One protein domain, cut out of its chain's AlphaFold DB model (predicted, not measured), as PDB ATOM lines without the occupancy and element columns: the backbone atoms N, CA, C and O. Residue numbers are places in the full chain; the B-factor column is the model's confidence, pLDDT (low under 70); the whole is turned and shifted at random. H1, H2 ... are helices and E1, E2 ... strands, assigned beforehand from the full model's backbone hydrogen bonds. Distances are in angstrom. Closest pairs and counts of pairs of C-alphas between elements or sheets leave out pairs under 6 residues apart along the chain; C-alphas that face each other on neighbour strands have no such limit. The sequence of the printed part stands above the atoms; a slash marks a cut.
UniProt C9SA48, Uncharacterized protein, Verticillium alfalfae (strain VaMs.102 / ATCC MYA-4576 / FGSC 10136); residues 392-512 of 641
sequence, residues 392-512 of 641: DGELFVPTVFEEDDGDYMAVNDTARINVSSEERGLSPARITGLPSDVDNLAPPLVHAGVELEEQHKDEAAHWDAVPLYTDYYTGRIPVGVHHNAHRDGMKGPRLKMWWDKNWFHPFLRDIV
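AT A GLANCE: This is residues 392 to 512 of the 641 residues of an uncharacterized protein of Verticillium alfalfae (strain VaMs.102 / ATCC MYA-4576 / FGSC 10136) (UniProt C9SA48). This model has little regular structure: among loops, strand pair E2 and E3 sits in the middle, pair E1 and E4 to one side, and five short helices lie scattered outside. Named elements hold 47 of 121 printed residues, class mixed. It is compact, spanning 41 by 32 by 23 A, radius of gyration of the C-alphas 14.9 A.

IN THESE COORDINATES: Find C-alpha 396 at (27.637, 29.616, 31.035), beginning E1, residues 396 to 398. Next come E2, 406 to 409, H1, 414 to 422, H2, 436 to 439, H3, 444 to 448, E3, 468 to 471, E4, 480 to 482, H4, 491 to 497, and H5, 505 to 512, ending at (34.330, 11.326, 17.653).

HOW THE PARTS SIT: Antiparallel E2 and E3 have N 470 and O 407 within hydrogen-bond range, 2.9 A; parallel E1 and E4 have N 482 and O 397, 2.9 A. H3 and H5 are close but not clearly touching, closest C-alphas Ala 448 and Ile 511, 6.0 A. Every O i to N i+4 pair is within range in H1, H3 and H4.

THE WHOLE: Links H1 to H2 and H3 to E3 are long. Among others, residues 452 to 457 have pLDDT under 70.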
ATOM      1  N   ASP A 392      25.658  37.722  32.432       61.84
ATOM      2  CA  ASP A 392      25.157  37.961  31.083       61.84
ATOM      3  C   ASP A 392      24.985  36.668  30.266       61.84
ATOM      4  O   ASP A 392      24.592  36.724  29.108       61.84
ATOM      5  N   GLY A 393      25.291  35.504  30.849       60.38
ATOM      6  CA  GLY A 393      25.097  34.180  30.243       60.38
ATOM      7  C   GLY A 393      26.133  33.737  29.198       60.38
ATOM      8  O   GLY A 393      26.292  32.540  29.012       60.38
ATOM      9  N   GLU A 394      26.883  34.654  28.572       69.38
ATOM     10  CA  GLU A 394      27.697  34.428  27.348       69.38
ATOM     11  C   GLU A 394      28.622  33.191  27.342       69.38
ATOM     12  O   GLU A 394      28.922  32.656  26.282       69.38
ATOM     13  N   LEU A 395      29.094  32.727  28.504       74.94
ATOM     14  CA  LEU A 395      29.947  31.541  28.624       74.94
ATOM     15  C   LEU A 395      29.207  30.376  29.296       74.94
ATOM     16  O   LEU A 395      29.337  29.241  28.844       74.94
ATOM     17  N   PHE A 396      28.430  30.640  30.354       79.81
ATOM     18  CA  PHE A 396      27.637  29.616  31.035       79.81
ATOM     19  C   PHE A 396      26.256  30.108  31.488       79.81
ATOM     20  O   PHE A 396      26.167  31.031  32.300       79.81
ATOM     21  N   VAL A 397      25.201  29.395  31.074       84.62
ATOM     22  CA  VAL A 397      23.817  29.577  31.561       84.62
ATOM     23  C   VAL A 397      23.450  28.455  32.551       84.62
ATOM     24  O   VAL A 397      23.490  27.270  32.190       84.62
ATOM     25  N   PRO A 398      23.138  28.768  33.823       88.00
ATOM     26  CA  PRO A 398      22.697  27.793  34.814       88.00
ATOM     27  C   PRO A 398      21.167  27.688  34.864       88.00
ATOM     28  O   PRO A 398      20.522  28.522  35.476       88.00
ATOM     29  N   THR A 399      20.589  26.593  34.356       87.94
ATOM     30  CA  THR A 399      19.125  26.430  34.167       87.94
ATOM     31  C   THR A 399      18.303  26.258  35.467       87.94
ATOM     32  O   THR A 399      17.463  25.365  35.556       87.94
ATOM     33  N   VAL A 400      18.607  26.985  36.538       86.94
ATOM     34  CA  VAL A 400      17.963  26.922  37.855       86.94
ATOM     35  C   VAL A 400      17.183  28.215  38.058       86.94
ATOM     36  O   VAL A 400      17.780  29.284  38.086       86.94
ATOM     37  N   PHE A 401      15.855  28.127  38.170       85.25
ATOM     38  CA  PHE A 401      14.912  29.245  37.969       85.25
ATOM     39  C   PHE A 401      14.847  29.745  36.514       85.25
ATOM     40  O   PHE A 401      13.742  29.930  36.003       85.25
ATOM     41  N   GLU A 402      15.996  29.822  35.835       86.00
ATOM     42  CA  GLU A 402      16.180  29.962  34.378       86.00
ATOM     43  C   GLU A 402      15.810  28.650  33.643       86.00
ATOM     44  O   GLU A 402      16.595  28.066  32.892       86.00
ATOM     45  N   GLU A 403      14.653  28.067  33.969       86.81
ATOM     46  CA  GLU A 403      14.219  26.816  33.352       86.81
ATOM     47  C   GLU A 403      13.660  27.047  31.939       86.81
ATOM     48  O   GLU A 403      14.106  26.391  31.004       86.81
ATOM     49  N   ASP A 404      12.707  27.948  31.719       87.56
ATOM     50  CA  ASP A 404      11.978  28.017  30.433       87.56
ATOM     51  C   ASP A 404      12.562  29.056  29.451       87.56
ATOM     52  O   ASP A 404      12.072  29.239  28.334       87.56
ATOM     53  N   ASP A 405      13.667  29.663  29.877       90.50
ATOM     54  CA  ASP A 405      14.381  30.820  29.341       90.50
ATOM     55  C   ASP A 405      15.157  30.540  28.041       90.50
ATOM     56  O   ASP A 405      15.399  31.466  27.268       90.50
ATOM     57  N   GLY A 406      15.467  29.272  27.740       91.44
ATOM     58  CA  GLY A 406      16.177  28.861  26.522       91.44
ATOM     59  C   GLY A 406      15.854  27.439  26.047       91.44
ATOM     60  O   GLY A 406      15.480  26.572  26.841       91.44
ATOM     61  N   ASP A 407      16.017  27.202  24.743       92.00
ATOM     62  CA  ASP A 407      15.864  25.899  24.069       92.00
ATOM     63  C   ASP A 407      16.886  25.768  22.921       92.00
ATOM     64  O   ASP A 407      17.525  26.740  22.524       92.00
ATOM     65  N   TYR A 408      17.036  24.561  22.378       93.94
ATOM     66  CA  TYR A 408      17.870  24.286  21.206       93.94
ATOM     67  C   TYR A 408      17.109  24.534  19.896       93.94
ATOM     68  O   TYR A 408      16.089  23.884  19.637       93.94
ATOM     69  N   MET A 409      17.612  25.435  19.049       92.88
ATOM     70  CA  MET A 409      17.002  25.786  17.759       92.88
ATOM     71  C   MET A 409      18.020  26.296  16.737       92.88
ATOM     72  O   MET A 409      19.094  26.759  17.111       92.88
ATOM     73  N   ALA A 410      17.660  26.201  15.456       93.31
ATOM     74  CA  ALA A 410      18.342  26.911  14.383       93.31
ATOM     75  C   ALA A 410      18.071  28.418  14.524       93.31
ATOM     76  O   ALA A 410      16.949  28.827  14.828       93.31
ATOM     77  N   VAL A 411      19.096  29.237  14.316       93.00
ATOM     78  CA  VAL A 411      19.041  30.697  14.487       93.00
ATOM     79  C   VAL A 411      18.440  31.387  13.256       93.00
ATOM     80  O   VAL A 411      17.911  32.491  13.367       93.00
ATOM     81  N   ASN A 412      18.439  30.727  12.093       92.81
ATOM     82  CA  ASN A 412      17.739  31.220  10.904       92.81
ATOM     83  C   ASN A 412      16.225  30.940  10.890       92.81
ATOM     84  O   ASN A 412      15.505  31.563  10.103       92.81
ATOM     85  N   ASP A 413      15.709  30.105  11.802       94.12
ATOM     86  CA  ASP A 413      14.271  29.872  11.990       94.12
ATOM     87  C   ASP A 413      13.602  31.066  12.699       94.12
ATOM     88  O   ASP A 413      13.159  31.021  13.849       94.12
ATOM     89  N   THR A 414      13.525  32.177  11.967       93.81
ATOM     90  CA  THR A 414      12.930  33.443  12.417       93.81
ATOM     91  C   THR A 414      11.450  33.266  12.789       93.81
ATOM     92  O   THR A 414      10.931  33.988  13.642       93.81
ATOM     93  N   ALA A 415      10.757  32.292  12.187       95.06
ATOM     94  CA  ALA A 415       9.365  31.988  12.497       95.06
ATOM     95  C   ALA A 415       9.228  31.384  13.904       95.06
ATOM     96  O   ALA A 415       8.467  31.910  14.720       95.06
ATOM     97  N   ARG A 416      10.008  30.341  14.224       94.62
ATOM     98  CA  ARG A 416      10.050  29.748  15.569       94.62
ATOM     99  C   ARG A 416      10.588  30.723  16.609       94.62
ATOM    100  O   ARG A 416      10.008  30.810  17.688       94.62
ATOM    101  N   ILE A 417      11.632  31.493  16.286       95.56
ATOM    102  CA  ILE A 417      12.176  32.530  17.177       95.56
ATOM    103  C   ILE A 417      11.090  33.529  17.581       95.56
ATOM    104  O   ILE A 417      10.956  33.818  18.771       95.56
ATOM    105  N   ASN A 418      10.291  34.025  16.631       95.50
ATOM    106  CA  ASN A 418       9.205  34.960  16.929       95.50
ATOM    107  C   ASN A 418       8.116  34.306  17.790       95.50
ATOM    108  O   ASN A 418       7.822  34.824  18.865       95.50
ATOM    109  N   VAL A 419       7.581  33.146  17.387       95.81
ATOM    110  CA  VAL A 419       6.522  32.445  18.144       95.81
ATOM    111  C   VAL A 419       6.974  32.134  19.573       95.81
ATOM    112  O   VAL A 419       6.300  32.504  20.531       95.81
ATOM    113  N   SER A 420       8.150  31.528  19.742       95.31
ATOM    114  CA  SER A 420       8.660  31.166  21.066       95.31
ATOM    115  C   SER A 420       9.137  32.366  21.896       95.31
ATOM    116  O   SER A 420       9.202  32.253  23.123       95.31
ATOM    117  N   SER A 421       9.403  33.524  21.280       96.12
ATOM    118  CA  SER A 421       9.574  34.799  21.997       96.12
ATOM    119  C   SER A 421       8.230  35.348  22.488       96.12
ATOM    120  O   SER A 421       8.107  35.706  23.661       96.12
ATOM    121  N   GLU A 422       7.197  35.357  21.643       96.12
ATOM    122  CA  GLU A 422       5.856  35.839  22.002       96.12
ATOM    123  C   GLU A 422       5.221  35.000  23.124       96.12
ATOM    124  O   GLU A 422       4.701  35.569  24.086       96.12
ATOM    125  N   GLU A 423       5.377  33.669  23.092       95.25
ATOM    126  CA  GLU A 423       5.007  32.750  24.187       95.25
ATOM    127  C   GLU A 423       5.641  33.124  25.542       95.25
ATOM    128  O   GLU A 423       5.077  32.835  26.599       95.25
ATOM    129  N   ARG A 424       6.810  33.777  25.522       94.38
ATOM    130  CA  ARG A 424       7.586  34.213  26.698       94.38
ATOM    131  C   ARG A 424       7.349  35.679  27.076       94.38
ATOM    132  O   ARG A 424       8.001  36.191  27.988       94.38
ATOM    133  N   GLY A 425       6.425  36.359  26.390       96.00
ATOM    134  CA  GLY A 425       6.137  37.784  26.573       96.00
ATOM    135  C   GLY A 425       7.212  38.715  25.998       96.00
ATOM    136  O   GLY A 425       7.332  39.859  26.439       96.00
ATOM    137  N   LEU A 426       8.015  38.237  25.044       95.56
ATOM    138  CA  LEU A 426       9.117  38.974  24.431       95.56
ATOM    139  C   LEU A 426       8.720  39.462  23.034       95.56
ATOM    140  O   LEU A 426       8.695  38.694  22.076       95.56
ATOM    141  N   SER A 427       8.435  40.760  22.922       92.94
ATOM    142  CA  SER A 427       8.211  41.438  21.643       92.94
ATOM    143  C   SER A 427       8.926  42.802  21.641       92.94
ATOM    144  O   SER A 427       8.718  43.581  22.578       92.94
ATOM    145  N   PRO A 428       9.780  43.109  20.643       93.25
ATOM    146  CA  PRO A 428      10.259  42.199  19.594       93.25
ATOM    147  C   PRO A 428      11.103  41.042  20.163       93.25
ATOM    148  O   PRO A 428      11.557  41.091  21.311       93.25
ATOM    149  N   ALA A 429      11.332  40.011  19.344       95.88
ATOM    150  CA  ALA A 429      12.298  38.958  19.648       95.88
ATOM    151  C   ALA A 429      13.710  39.547  19.844       95.88
ATOM    152  O   ALA A 429      14.086  40.525  19.195       95.88
ATOM    153  N   ARG A 430      14.491  38.959  20.761       94.56
ATOM    154  CA  ARG A 430      15.837  39.448  21.135       94.56
ATOM    155  C   ARG A 430      16.981  38.744  20.409       94.56
ATOM    156  O   ARG A 430      18.107  39.225  20.448       94.56
ATOM    157  N   ILE A 431      16.692  37.614  19.775       93.75
ATOM    158  CA  ILE A 431      17.647  36.823  19.000       93.75
ATOM    159  C   ILE A 431      17.673  37.409  17.588       93.75
ATOM    160  O   ILE A 431      16.640  37.447  16.922       93.75
ATOM    161  N   THR A 432      18.831  37.904  17.156       89.69
ATOM    162  CA  THR A 432      18.986  38.669  15.903       89.69
ATOM    163  C   THR A 432      19.917  38.020  14.878       89.69
ATOM    164  O   THR A 432      20.016  38.519  13.760       89.69
ATOM    165  N   GLY A 433      20.605  36.937  15.244       90.62
ATOM    166  CA  GLY A 433      21.601  36.255  14.419       90.62
ATOM    167  C   GLY A 433      22.617  35.497  15.275       90.62
ATOM    168  O   GLY A 433      22.465  35.405  16.496       90.62
ATOM    169  N   LEU A 434      23.656  34.958  14.638       91.25
ATOM    170  CA  LEU A 434      24.790  34.345  15.332       91.25
ATOM    171  C   LEU A 434      25.689  35.404  16.004       91.25
ATOM    172  O   LEU A 434      25.798  36.531  15.514       91.25
ATOM    173  N   PRO A 435      26.419  35.038  17.075       85.56
ATOM    174  CA  PRO A 435      27.632  35.742  17.478       85.56
ATOM    175  C   PRO A 435      28.630  35.812  16.312       85.56
ATOM    176  O   PRO A 435      28.837  34.825  15.604       85.56
ATOM    177  N   SER A 436      29.271  36.963  16.101       83.50
ATOM    178  CA  SER A 436      30.132  37.186  14.928       83.50
ATOM    179  C   SER A 436      31.426  36.363  14.930       83.50
ATOM    180  O   SER A 436      32.035  36.175  13.877       83.50
ATOM    181  N   ASP A 437      31.839  35.834  16.081       77.31
ATOM    182  CA  ASP A 437      32.925  34.862  16.221       77.31
ATOM    183  C   ASP A 437      32.513  33.428  15.842       77.31
ATOM    184  O   ASP A 437      33.387  32.627  15.520       77.31
ATOM    185  N   VAL A 438      31.207  33.125  15.812       84.56
ATOM    186  CA  VAL A 438      30.636  31.860  15.309       84.56
ATOM    187  C   VAL A 438      30.300  31.959  13.816       84.56
ATOM    188  O   VAL A 438      30.617  31.049  13.055       84.56
ATOM    189  N   ASP A 439      29.735  33.088  13.384       86.38
ATOM    190  CA  ASP A 439      29.345  33.384  11.991       86.38
ATOM    191  C   ASP A 439      30.522  33.318  10.992       86.38
ATOM    192  O   ASP A 439      30.348  33.039   9.812       86.38
ATOM    193  N   ASN A 440      31.755  33.528  11.471       83.94
ATOM    194  CA  ASN A 440      32.980  33.453  10.664       83.94
ATOM    195  C   ASN A 440      33.693  32.080  10.725       83.94
ATOM    196  O   ASN A 440      34.818  31.949  10.232       83.94
ATOM    197  N   LEU A 441      33.093  31.057  11.345       84.56
ATOM    198  CA  LEU A 441      33.670  29.710  11.411       84.56
ATOM    199  C   LEU A 441      33.368  28.887  10.152       84.56
ATOM    200  O   LEU A 441      32.359  29.066   9.476       84.56
ATOM    201  N   ALA A 442      34.227  27.902   9.875       86.69
ATOM    202  CA  ALA A 442      33.912  26.859   8.902       86.69
ATOM    203  C   ALA A 442      32.632  26.090   9.316       86.69
ATOM    204  O   ALA A 442      32.397  25.946  10.521       86.69
ATOM    205  N   PRO A 443      31.844  25.557   8.358       88.75
ATOM    206  CA  PRO A 443      30.599  24.832   8.631       88.75
ATOM    207  C   PRO A 443      30.753  23.742   9.705       88.75
ATOM    208  O   PRO A 443      31.790  23.072   9.706       88.75
ATOM    209  N   PRO A 444      29.759  23.517  10.589       88.94
ATOM    210  CA  PRO A 444      29.898  22.687  11.790       88.94
ATOM    211  C   PRO A 444      30.607  21.337  11.600       88.94
ATOM    212  O   PRO A 444      31.501  20.996  12.376       88.94
ATOM    213  N   LEU A 445      30.265  20.584  10.549       87.38
ATOM    214  CA  LEU A 445      30.836  19.253  10.295       87.38
ATOM    215  C   LEU A 445      32.215  19.307   9.613       87.38
ATOM    216  O   LEU A 445      33.098  18.524   9.963       87.38
ATOM    217  N   VAL A 446      32.469  20.318   8.774       85.06
ATOM    218  CA  VAL A 446      33.813  20.616   8.242       85.06
ATOM    219  C   VAL A 446      34.754  21.047   9.376       85.06
ATOM    220  O   VAL A 446      35.883  20.569   9.468       85.06
ATOM    221  N   HIS A 447      34.274  21.885  10.300       83.88
ATOM    222  CA  HIS A 447      34.981  22.256  11.529       83.88
ATOM    223  C   HIS A 447      35.183  21.056  12.477       83.88
ATOM    224  O   HIS A 447      36.161  21.006  13.230       83.88
ATOM    225  N   ALA A 448      34.290  20.063  12.436       84.81
ATOM    226  CA  ALA A 448      34.448  18.813  13.169       84.81
ATOM    227  C   ALA A 448      35.466  17.839  12.551       84.81
ATOM    228  O   ALA A 448      35.896  16.917  13.245       84.81
ATOM    229  N   GLY A 449      35.888  18.062  11.301       82.31
ATOM    230  CA  GLY A 449      36.779  17.167  10.560       82.31
ATOM    231  C   GLY A 449      36.067  15.973   9.917       82.31
ATOM    232  O   GLY A 449      36.718  14.971   9.639       82.31
ATOM    233  N   VAL A 450      34.750  16.064   9.702       82.56
ATOM    234  CA  VAL A 450      33.943  15.030   9.042       82.56
ATOM    235  C   VAL A 450      33.738  15.410   7.576       82.56
ATOM    236  O   VAL A 450      33.173  16.461   7.273       82.56
ATOM    237  N   GLU A 451      34.179  14.546   6.662       72.44
ATOM    238  CA  GLU A 451      33.787  14.618   5.252       72.44
ATOM    239  C   GLU A 451      32.397  13.989   5.091       72.44
ATOM    240  O   GLU A 451      32.159  12.873   5.552       72.44
ATOM    241  N   LEU A 452      31.469  14.718   4.469       64.62
ATOM    242  CA  LEU A 452      30.081  14.286   4.292       64.62
ATOM    243  C   LEU A 452      29.840  13.738   2.892       64.62
ATOM    244  O   LEU A 452      30.280  14.323   1.897       64.62
ATOM    245  N   GLU A 453      29.030  12.685   2.821       66.38
ATOM    246  CA  GLU A 453      28.339  12.326   1.587       66.38
ATOM    247  C   GLU A 453      27.456  13.489   1.109       66.38
ATOM    248  O   GLU A 453      26.905  14.244   1.912       66.38
ATOM    249  N   GLU A 454      27.295  13.616  -0.212       68.12
ATOM    250  CA  GLU A 454      26.613  14.747  -0.863       68.12
ATOM    251  C   GLU A 454      25.223  15.049  -0.270       68.12
ATOM    252  O   GLU A 454      24.844  16.209  -0.151       68.12
ATOM    253  N   GLN A 455      24.508  14.004   0.158       62.59
ATOM    254  CA  GLN A 455      23.152  14.064   0.710       62.59
ATOM    255  C   GLN A 455      23.021  14.770   2.074       62.59
ATOM    256  O   GLN A 455      21.938  15.255   2.379       62.59
ATOM    257  N   HIS A 456      24.093  14.875   2.870       65.19
ATOM    258  CA  HIS A 456      24.061  15.506   4.204       65.19
ATOM    259  C   HIS A 456      24.692  16.908   4.243       65.19
ATOM    260  O   HIS A 456      24.744  17.536   5.302       65.19
ATOM    261  N   LYS A 457      25.189  17.425   3.109       67.88
ATOM    262  CA  LYS A 457      25.926  18.702   3.077       67.88
ATOM    263  C   LYS A 457      25.086  19.903   3.506       67.88
ATOM    264  O   LYS A 457      25.624  20.791   4.163       67.88
ATOM    265  N   ASP A 458      23.796  19.909   3.181       71.00
ATOM    266  CA  ASP A 458      22.891  21.021   3.491       71.00
ATOM    267  C   ASP A 458      22.522  21.082   4.987       71.00
ATOM    268  O   ASP A 458      22.420  22.169   5.554       71.00
ATOM    269  N   GLU A 459      22.391  19.930   5.657       67.88
ATOM    270  CA  GLU A 459      21.889  19.820   7.043       67.88
ATOM    271  C   GLU A 459      22.803  20.476   8.092       67.88
ATOM    272  O   GLU A 459      22.348  20.853   9.172       67.88
ATOM    273  N   ALA A 460      24.087  20.647   7.769       76.50
ATOM    274  CA  ALA A 460      25.046  21.406   8.568       76.50
ATOM    275  C   ALA A 460      25.937  22.306   7.695       76.50
ATOM    276  O   ALA A 460      27.122  22.493   7.992       76.50
ATOM    277  N   ALA A 461      25.373  22.871   6.621       80.31
ATOM    278  CA  ALA A 461      26.077  23.782   5.716       80.31
ATOM    279  C   ALA A 461      26.561  25.071   6.403       80.31
ATOM    280  O   ALA A 461      27.528  25.683   5.948       80.31
ATOM    281  N   HIS A 462      25.906  25.492   7.489       90.25
ATOM    282  CA  HIS A 462      26.246  26.706   8.227       90.25
ATOM    283  C   HIS A 462      25.794  26.637   9.699       90.25
ATOM    284  O   HIS A 462      24.991  25.783  10.076       90.25
ATOM    285  N   TRP A 463      26.331  27.519  10.551       92.19
ATOM    286  CA  TRP A 463      26.090  27.503  12.002       92.19
ATOM    287  C   TRP A 463      24.705  28.012  12.425       92.19
ATOM    288  O   TRP A 463      24.262  27.711  13.529       92.19
ATOM    289  N   ASP A 464      24.008  28.759  11.568       92.69
ATOM    290  CA  ASP A 464      22.661  29.282  11.829       92.69
ATOM    291  C   ASP A 464      21.555  28.254  11.534       92.69
ATOM    292  O   ASP A 464      20.462  28.376  12.080       92.69
ATOM    293  N   ALA A 465      21.841  27.244  10.708       91.56
ATOM    294  CA  ALA A 465      20.918  26.173  10.332       91.56
ATOM    295  C   ALA A 465      20.864  25.018  11.348       91.56
ATOM    296  O   ALA A 465      19.886  24.272  11.383       91.56
ATOM    297  N   VAL A 466      21.893  24.862  12.186       92.56
ATOM    298  CA  VAL A 466      21.983  23.762  13.160       92.56
ATOM    299  C   VAL A 466      21.419  24.147  14.535       92.56
ATOM    300  O   VAL A 466      21.469  25.317  14.916       92.56
ATOM    301  N   PRO A 467      20.892  23.193  15.330       94.00
ATOM    302  CA  PRO A 467      20.288  23.510  16.618       94.00
ATOM    303  C   PRO A 467      21.329  23.855  17.696       94.00
ATOM    304  O   PRO A 467      22.038  22.991  18.223       94.00
ATOM    305  N   LEU A 468      21.365  25.135  18.069       93.38
ATOM    306  CA  LEU A 468      22.181  25.687  19.150       93.38
ATOM    307  C   LEU A 468      21.291  26.045  20.347       93.38
ATOM    308  O   LEU A 468      20.182  26.560  20.174       93.38
ATOM    309  N   TYR A 469      21.761  25.787  21.574       93.62
ATOM    310  CA  TYR A 469      21.058  26.267  22.767       93.62
ATOM    311  C   TYR A 469      21.096  27.794  22.781       93.62
ATOM    312  O   TYR A 469      22.173  28.384  22.809       93.62
ATOM    313  N   THR A 470      19.923  28.416  22.773       93.56
ATOM    314  CA  THR A 470      19.781  29.867  22.680       93.56
ATOM    315  C   THR A 470      18.838  30.353  23.772       93.56
ATOM    316  O   THR A 470      17.748  29.806  23.959       93.56
ATOM    317  N   ASP A 471      19.266  31.382  24.498       92.81
ATOM    318  CA  ASP A 471      18.511  32.011  25.578       92.81
ATOM    319  C   ASP A 471      17.688  33.193  25.038       92.81
ATOM    320  O   ASP A 471      18.229  34.152  24.482       92.81
ATOM    321  N   TYR A 472      16.363  33.133  25.189       93.81
ATOM    322  CA  TYR A 472      15.433  34.117  24.623       93.81
ATOM    323  C   TYR A 472      15.492  35.470  25.349       93.81
ATOM    324  O   TYR A 472      15.261  36.513  24.733       93.81
ATOM    325  N   TYR A 473      15.797  35.485  26.652       91.31
ATOM    326  CA  TYR A 473      15.794  36.712  27.453       91.31
ATOM    327  C   TYR A 473      17.051  37.560  27.240       91.31
ATOM    328  O   TYR A 473      16.964  38.791  27.239       91.31
ATOM    329  N   THR A 474      18.204  36.937  27.027       88.94
ATOM    330  CA  THR A 474      19.477  37.609  26.734       88.94
ATOM    331  C   THR A 474      19.787  37.698  25.241       88.94
ATOM    332  O   THR A 474      20.587  38.547  24.856       88.94
ATOM    333  N   GLY A 475      19.159  36.863  24.403       90.69
ATOM    334  CA  GLY A 475      19.447  36.761  22.969       90.69
ATOM    335  C   GLY A 475      20.778  36.066  22.656       90.69
ATOM    336  O   GLY A 475      21.320  36.260  21.571       90.69
ATOM    337  N   ARG A 476      21.344  35.310  23.608       87.94
ATOM    338  CA  ARG A 476      22.717  34.777  23.542       87.94
ATOM    339  C   ARG A 476      22.767  33.259  23.377       87.94
ATOM    340  O   ARG A 476      21.886  32.529  23.828       87.94
ATOM    341  N   ILE A 477      23.871  32.806  22.785       90.50
ATOM    342  CA  ILE A 477      24.226  31.399  22.576       90.50
ATOM    343  C   ILE A 477      25.434  31.089  23.480       90.50
ATOM    344  O   ILE A 477      26.552  31.481  23.145       90.50
ATOM    345  N   PRO A 478      25.241  30.483  24.666       87.75
ATOM    346  CA  PRO A 478      26.320  30.238  25.620       87.75
ATOM    347  C   PRO A 478      27.200  29.045  25.237       87.75
ATOM    348  O   PRO A 478      26.723  28.023  24.749       87.75
ATOM    349  N   VAL A 479      28.483  29.126  25.599       83.88
ATOM    350  CA  VAL A 479      29.463  28.030  25.442       83.88
ATOM    351  C   VAL A 479      29.104  26.761  26.234       83.88
ATOM    352  O   VAL A 479      29.508  25.661  25.855       83.88
ATOM    353  N   GLY A 480      28.341  26.861  27.328       87.25
ATOM    354  CA  GLY A 480      27.895  25.682  28.069       87.25
ATOM    355  C   GLY A 480      26.656  25.890  28.935       87.25
ATOM    356  O   GLY A 480      26.439  26.949  29.522       87.25
ATOM    357  N   VAL A 481      25.863  24.829  29.080       87.81
ATOM    358  CA  VAL A 481      24.630  24.836  29.878       87.81
ATOM    359  C   VAL A 481      24.824  24.019  31.155       87.81
ATOM    360  O   VAL A 481      25.100  22.820  31.122       87.81
ATOM    361  N   HIS A 482      24.660  24.648  32.320       88.75
ATOM    362  CA  HIS A 482      24.709  23.953  33.608       88.75
ATOM    363  C   HIS A 482      23.301  23.485  34.001       88.75
ATOM    364  O   HIS A 482      22.564  24.181  34.704       88.75
ATOM    365  N   HIS A 483      22.932  22.281  33.547       86.19
ATOM    366  CA  HIS A 483      21.611  21.694  33.781       86.19
ATOM    367  C   HIS A 483      21.304  21.501  35.272       86.19
ATOM    368  O   HIS A 483      21.736  20.544  35.927       86.19
ATOM    369  N   ASN A 484      20.480  22.397  35.807       84.81
ATOM    370  CA  ASN A 484      19.965  22.312  37.166       84.81
ATOM    371  C   ASN A 484      18.489  22.729  37.263       84.81
ATOM    372  O   ASN A 484      18.084  23.326  38.258       84.81
ATOM    373  N   ALA A 485      17.715  22.346  36.239       85.06
ATOM    374  CA  ALA A 485      16.276  22.568  36.089       85.06
ATOM    375  C   ALA A 485      15.447  21.817  37.140       85.06
ATOM    376  O   ALA A 485      14.847  20.776  36.883       85.06
ATOM    377  N   HIS A 486      15.501  22.289  38.377       85.69
ATOM    378  CA  HIS A 486      14.878  21.643  39.523       85.69
ATOM    379  C   HIS A 486      13.366  21.886  39.611       85.69
ATOM    380  O   HIS A 486      12.671  21.059  40.207       85.69
ATOM    381  N   ARG A 487      12.863  22.975  39.007       85.31
ATOM    382  CA  ARG A 487      11.428  23.272  38.926       85.31
ATOM    383  C   ARG A 487      10.706  22.113  38.242       85.31
ATOM    384  O   ARG A 487      11.183  21.576  37.243       85.31
ATOM    385  N   ASP A 488       9.617  21.671  38.865       87.00
ATOM    386  CA  ASP A 488       8.729  20.593  38.408       87.00
ATOM    387  C   ASP A 488       9.441  19.278  38.018       87.00
ATOM    388  O   ASP A 488       8.941  18.473  37.236       87.00
ATOM    389  N   GLY A 489      10.636  19.037  38.579       85.81
ATOM    390  CA  GLY A 489      11.451  17.850  38.303       85.81
ATOM    391  C   GLY A 489      12.129  17.825  36.923       85.81
ATOM    392  O   GLY A 489      12.721  16.804  36.566       85.81
ATOM    393  N   MET A 490      12.091  18.926  36.162       85.50
ATOM    394  CA  MET A 490      12.477  18.987  34.743       85.50
ATOM    395  C   MET A 490      13.901  18.510  34.410       85.50
ATOM    396  O   MET A 490      14.160  18.106  33.276       85.50
ATOM    397  N   LYS A 491      14.832  18.507  35.371       88.50
ATOM    398  CA  LYS A 491      16.239  18.111  35.195       88.50
ATOM    399  C   LYS A 491      16.401  16.713  34.598       88.50
ATOM    400  O   LYS A 491      17.236  16.534  33.719       88.50
ATOM    401  N   GLY A 492      15.621  15.739  35.070       88.25
ATOM    402  CA  GLY A 492      15.662  14.364  34.556       88.25
ATOM    403  C   GLY A 492      15.204  14.285  33.095       88.25
ATOM    404  O   GLY A 492      15.997  13.881  32.245       88.25
ATOM    405  N   PRO A 493      13.970  14.727  32.782       89.50
ATOM    406  CA  PRO A 493      13.467  14.817  31.413       89.50
ATOM    407  C   PRO A 493      14.392  15.583  30.460       89.50
ATOM    408  O   PRO A 493      14.694  15.069  29.388       89.50
ATOM    409  N   ARG A 494      14.914  16.757  30.840       88.00
ATOM    410  CA  ARG A 494      15.790  17.564  29.967       88.00
ATOM    411  C   ARG A 494      17.130  16.888  29.670       88.00
ATOM    412  O   ARG A 494      17.531  16.850  28.517       88.00
ATOM    413  N   LEU A 495      17.777  16.245  30.650       88.62
ATOM    414  CA  LEU A 495      19.002  15.453  30.411       88.62
ATOM    415  C   LEU A 495      18.790  14.249  29.461       88.62
ATOM    416  O   LEU A 495      19.761  13.679  28.946       88.62
ATOM    417  N   LYS A 496      17.528  13.867  29.205       88.19
ATOM    418  CA  LYS A 496      17.152  12.948  28.126       88.19
ATOM    419  C   LYS A 496      16.836  13.694  26.817       88.19
ATOM    420  O   LYS A 496      17.532  13.458  25.843       88.19
ATOM    421  N   MET A 497      15.826  14.569  26.825       88.56
ATOM    422  CA  MET A 497      15.147  15.162  25.648       88.56
ATOM    423  C   MET A 497      15.808  16.428  25.062       88.56
ATOM    424  O   MET A 497      15.193  17.136  24.265       88.56
ATOM    425  N   TRP A 498      16.993  16.797  25.552       92.50
ATOM    426  CA  TRP A 498      17.839  17.860  24.994       92.50
ATOM    427  C   TRP A 498      19.184  17.317  24.484       92.50
ATOM    428  O   TRP A 498      20.085  18.094  24.186       92.50
ATOM    429  N   TRP A 499      19.373  15.997  24.448       93.94
ATOM    430  CA  TRP A 499      20.645  15.391  24.043       93.94
ATOM    431  C   TRP A 499      20.707  15.211  22.527       93.94
ATOM    432  O   TRP A 499      21.579  15.778  21.874       93.94
ATOM    433  N   ASP A 500      19.691  14.530  22.011       93.75
ATOM    434  CA  ASP A 500      19.215  14.512  20.629       93.75
ATOM    435  C   ASP A 500      19.163  15.903  19.976       93.75
ATOM    436  O   ASP A 500      19.518  16.054  18.811       93.75
ATOM    437  N   LYS A 501      18.786  16.943  20.731       93.94
ATOM    438  CA  LYS A 501      18.714  18.324  20.224       93.94
ATOM    439  C   LYS A 501      20.059  19.034  19.969       93.94
ATOM    440  O   LYS A 501      20.037  20.159  19.476       93.94
ATOM    441  N   ASN A 502      21.216  18.472  20.327       94.00
ATOM    442  CA  ASN A 502      22.498  19.151  20.073       94.00
ATOM    443  C   ASN A 502      22.895  19.019  18.596       94.00
ATOM    444  O   ASN A 502      22.814  17.920  18.056       94.00
ATOM    445  N   TRP A 503      23.432  20.083  17.983       93.06
ATOM    446  CA  TRP A 503      23.883  20.083  16.576       93.06
ATOM    447  C   TRP A 503      24.749  18.876  16.178       93.06
ATOM    448  O   TRP A 503      24.647  18.373  15.065       93.06
ATOM    449  N   PHE A 504      25.599  18.403  17.093       93.19
ATOM    450  CA  PHE A 504      26.517  17.296  16.846       93.19
ATOM    451  C   PHE A 504      25.869  15.912  16.972       93.19
ATOM    452  O   PHE A 504      26.506  14.941  16.582       93.19
ATOM    453  N   HIS A 505      24.667  15.776  17.549       94.62
ATOM    454  CA  HIS A 505      24.123  14.471  17.948       94.62
ATOM    455  C   HIS A 505      23.959  13.483  16.781       94.62
ATOM    456  O   HIS A 505      24.480  12.376  16.912       94.62
ATOM    457  N   PRO A 506      23.332  13.840  15.637       91.19
ATOM    458  CA  PRO A 506      23.133  12.898  14.527       91.19
ATOM    459  C   PRO A 506      24.444  12.376  13.923       91.19
ATOM    460  O   PRO A 506      24.468  11.320  13.303       91.19
ATOM    461  N   PHE A 507      25.540  13.107  14.135       90.69
ATOM    462  CA  PHE A 507      26.856  12.857  13.551       90.69
ATOM    463  C   PHE A 507      27.899  12.467  14.614       90.69
ATOM    464  O   PHE A 507      29.090  12.362  14.317       90.69
ATOM    465  N   LEU A 508      27.493  12.294  15.882       93.19
ATOM    466  CA  LEU A 508      28.415  12.311  17.025       93.19
ATOM    467  C   LEU A 508      29.450  11.185  16.968       93.19
ATOM    468  O   LEU A 508      30.598  11.393  17.358       93.19
ATOM    469  N   ARG A 509      29.065  10.005  16.478       91.69
ATOM    470  CA  ARG A 509      29.965   8.854  16.355       91.69
ATOM    471  C   ARG A 509      31.109   9.143  15.388       91.69
ATOM    472  O   ARG A 509      32.271   8.967  15.750       91.69
ATOM    473  N   ASP A 510      30.788   9.653  14.204       89.19
ATOM    474  CA  ASP A 510      31.766   9.919  13.148       89.19
ATOM    475  C   ASP A 510      32.602  11.171  13.460       89.19
ATOM    476  O   ASP A 510      33.813  11.173  13.242       89.19
ATOM    477  N   ILE A 511      32.006  12.179  14.117       91.00
ATOM    478  CA  ILE A 511      32.733  13.303  14.733       91.00
ATOM    479  C   ILE A 511      33.775  12.797  15.747       91.00
ATOM    480  O   ILE A 511      34.915  13.262  15.749       91.00
ATOM    481  N   VAL A 512      33.410  11.868  16.635       91.06
ATOM    482  CA  VAL A 512      34.330  11.326  17.653       91.06
ATOM    483  C   VAL A 512      35.426  10.484  17.001       91.06
ATOM    484  O   VAL A 512      36.595  10.669  17.337       91.06
TER     485      VAL A 512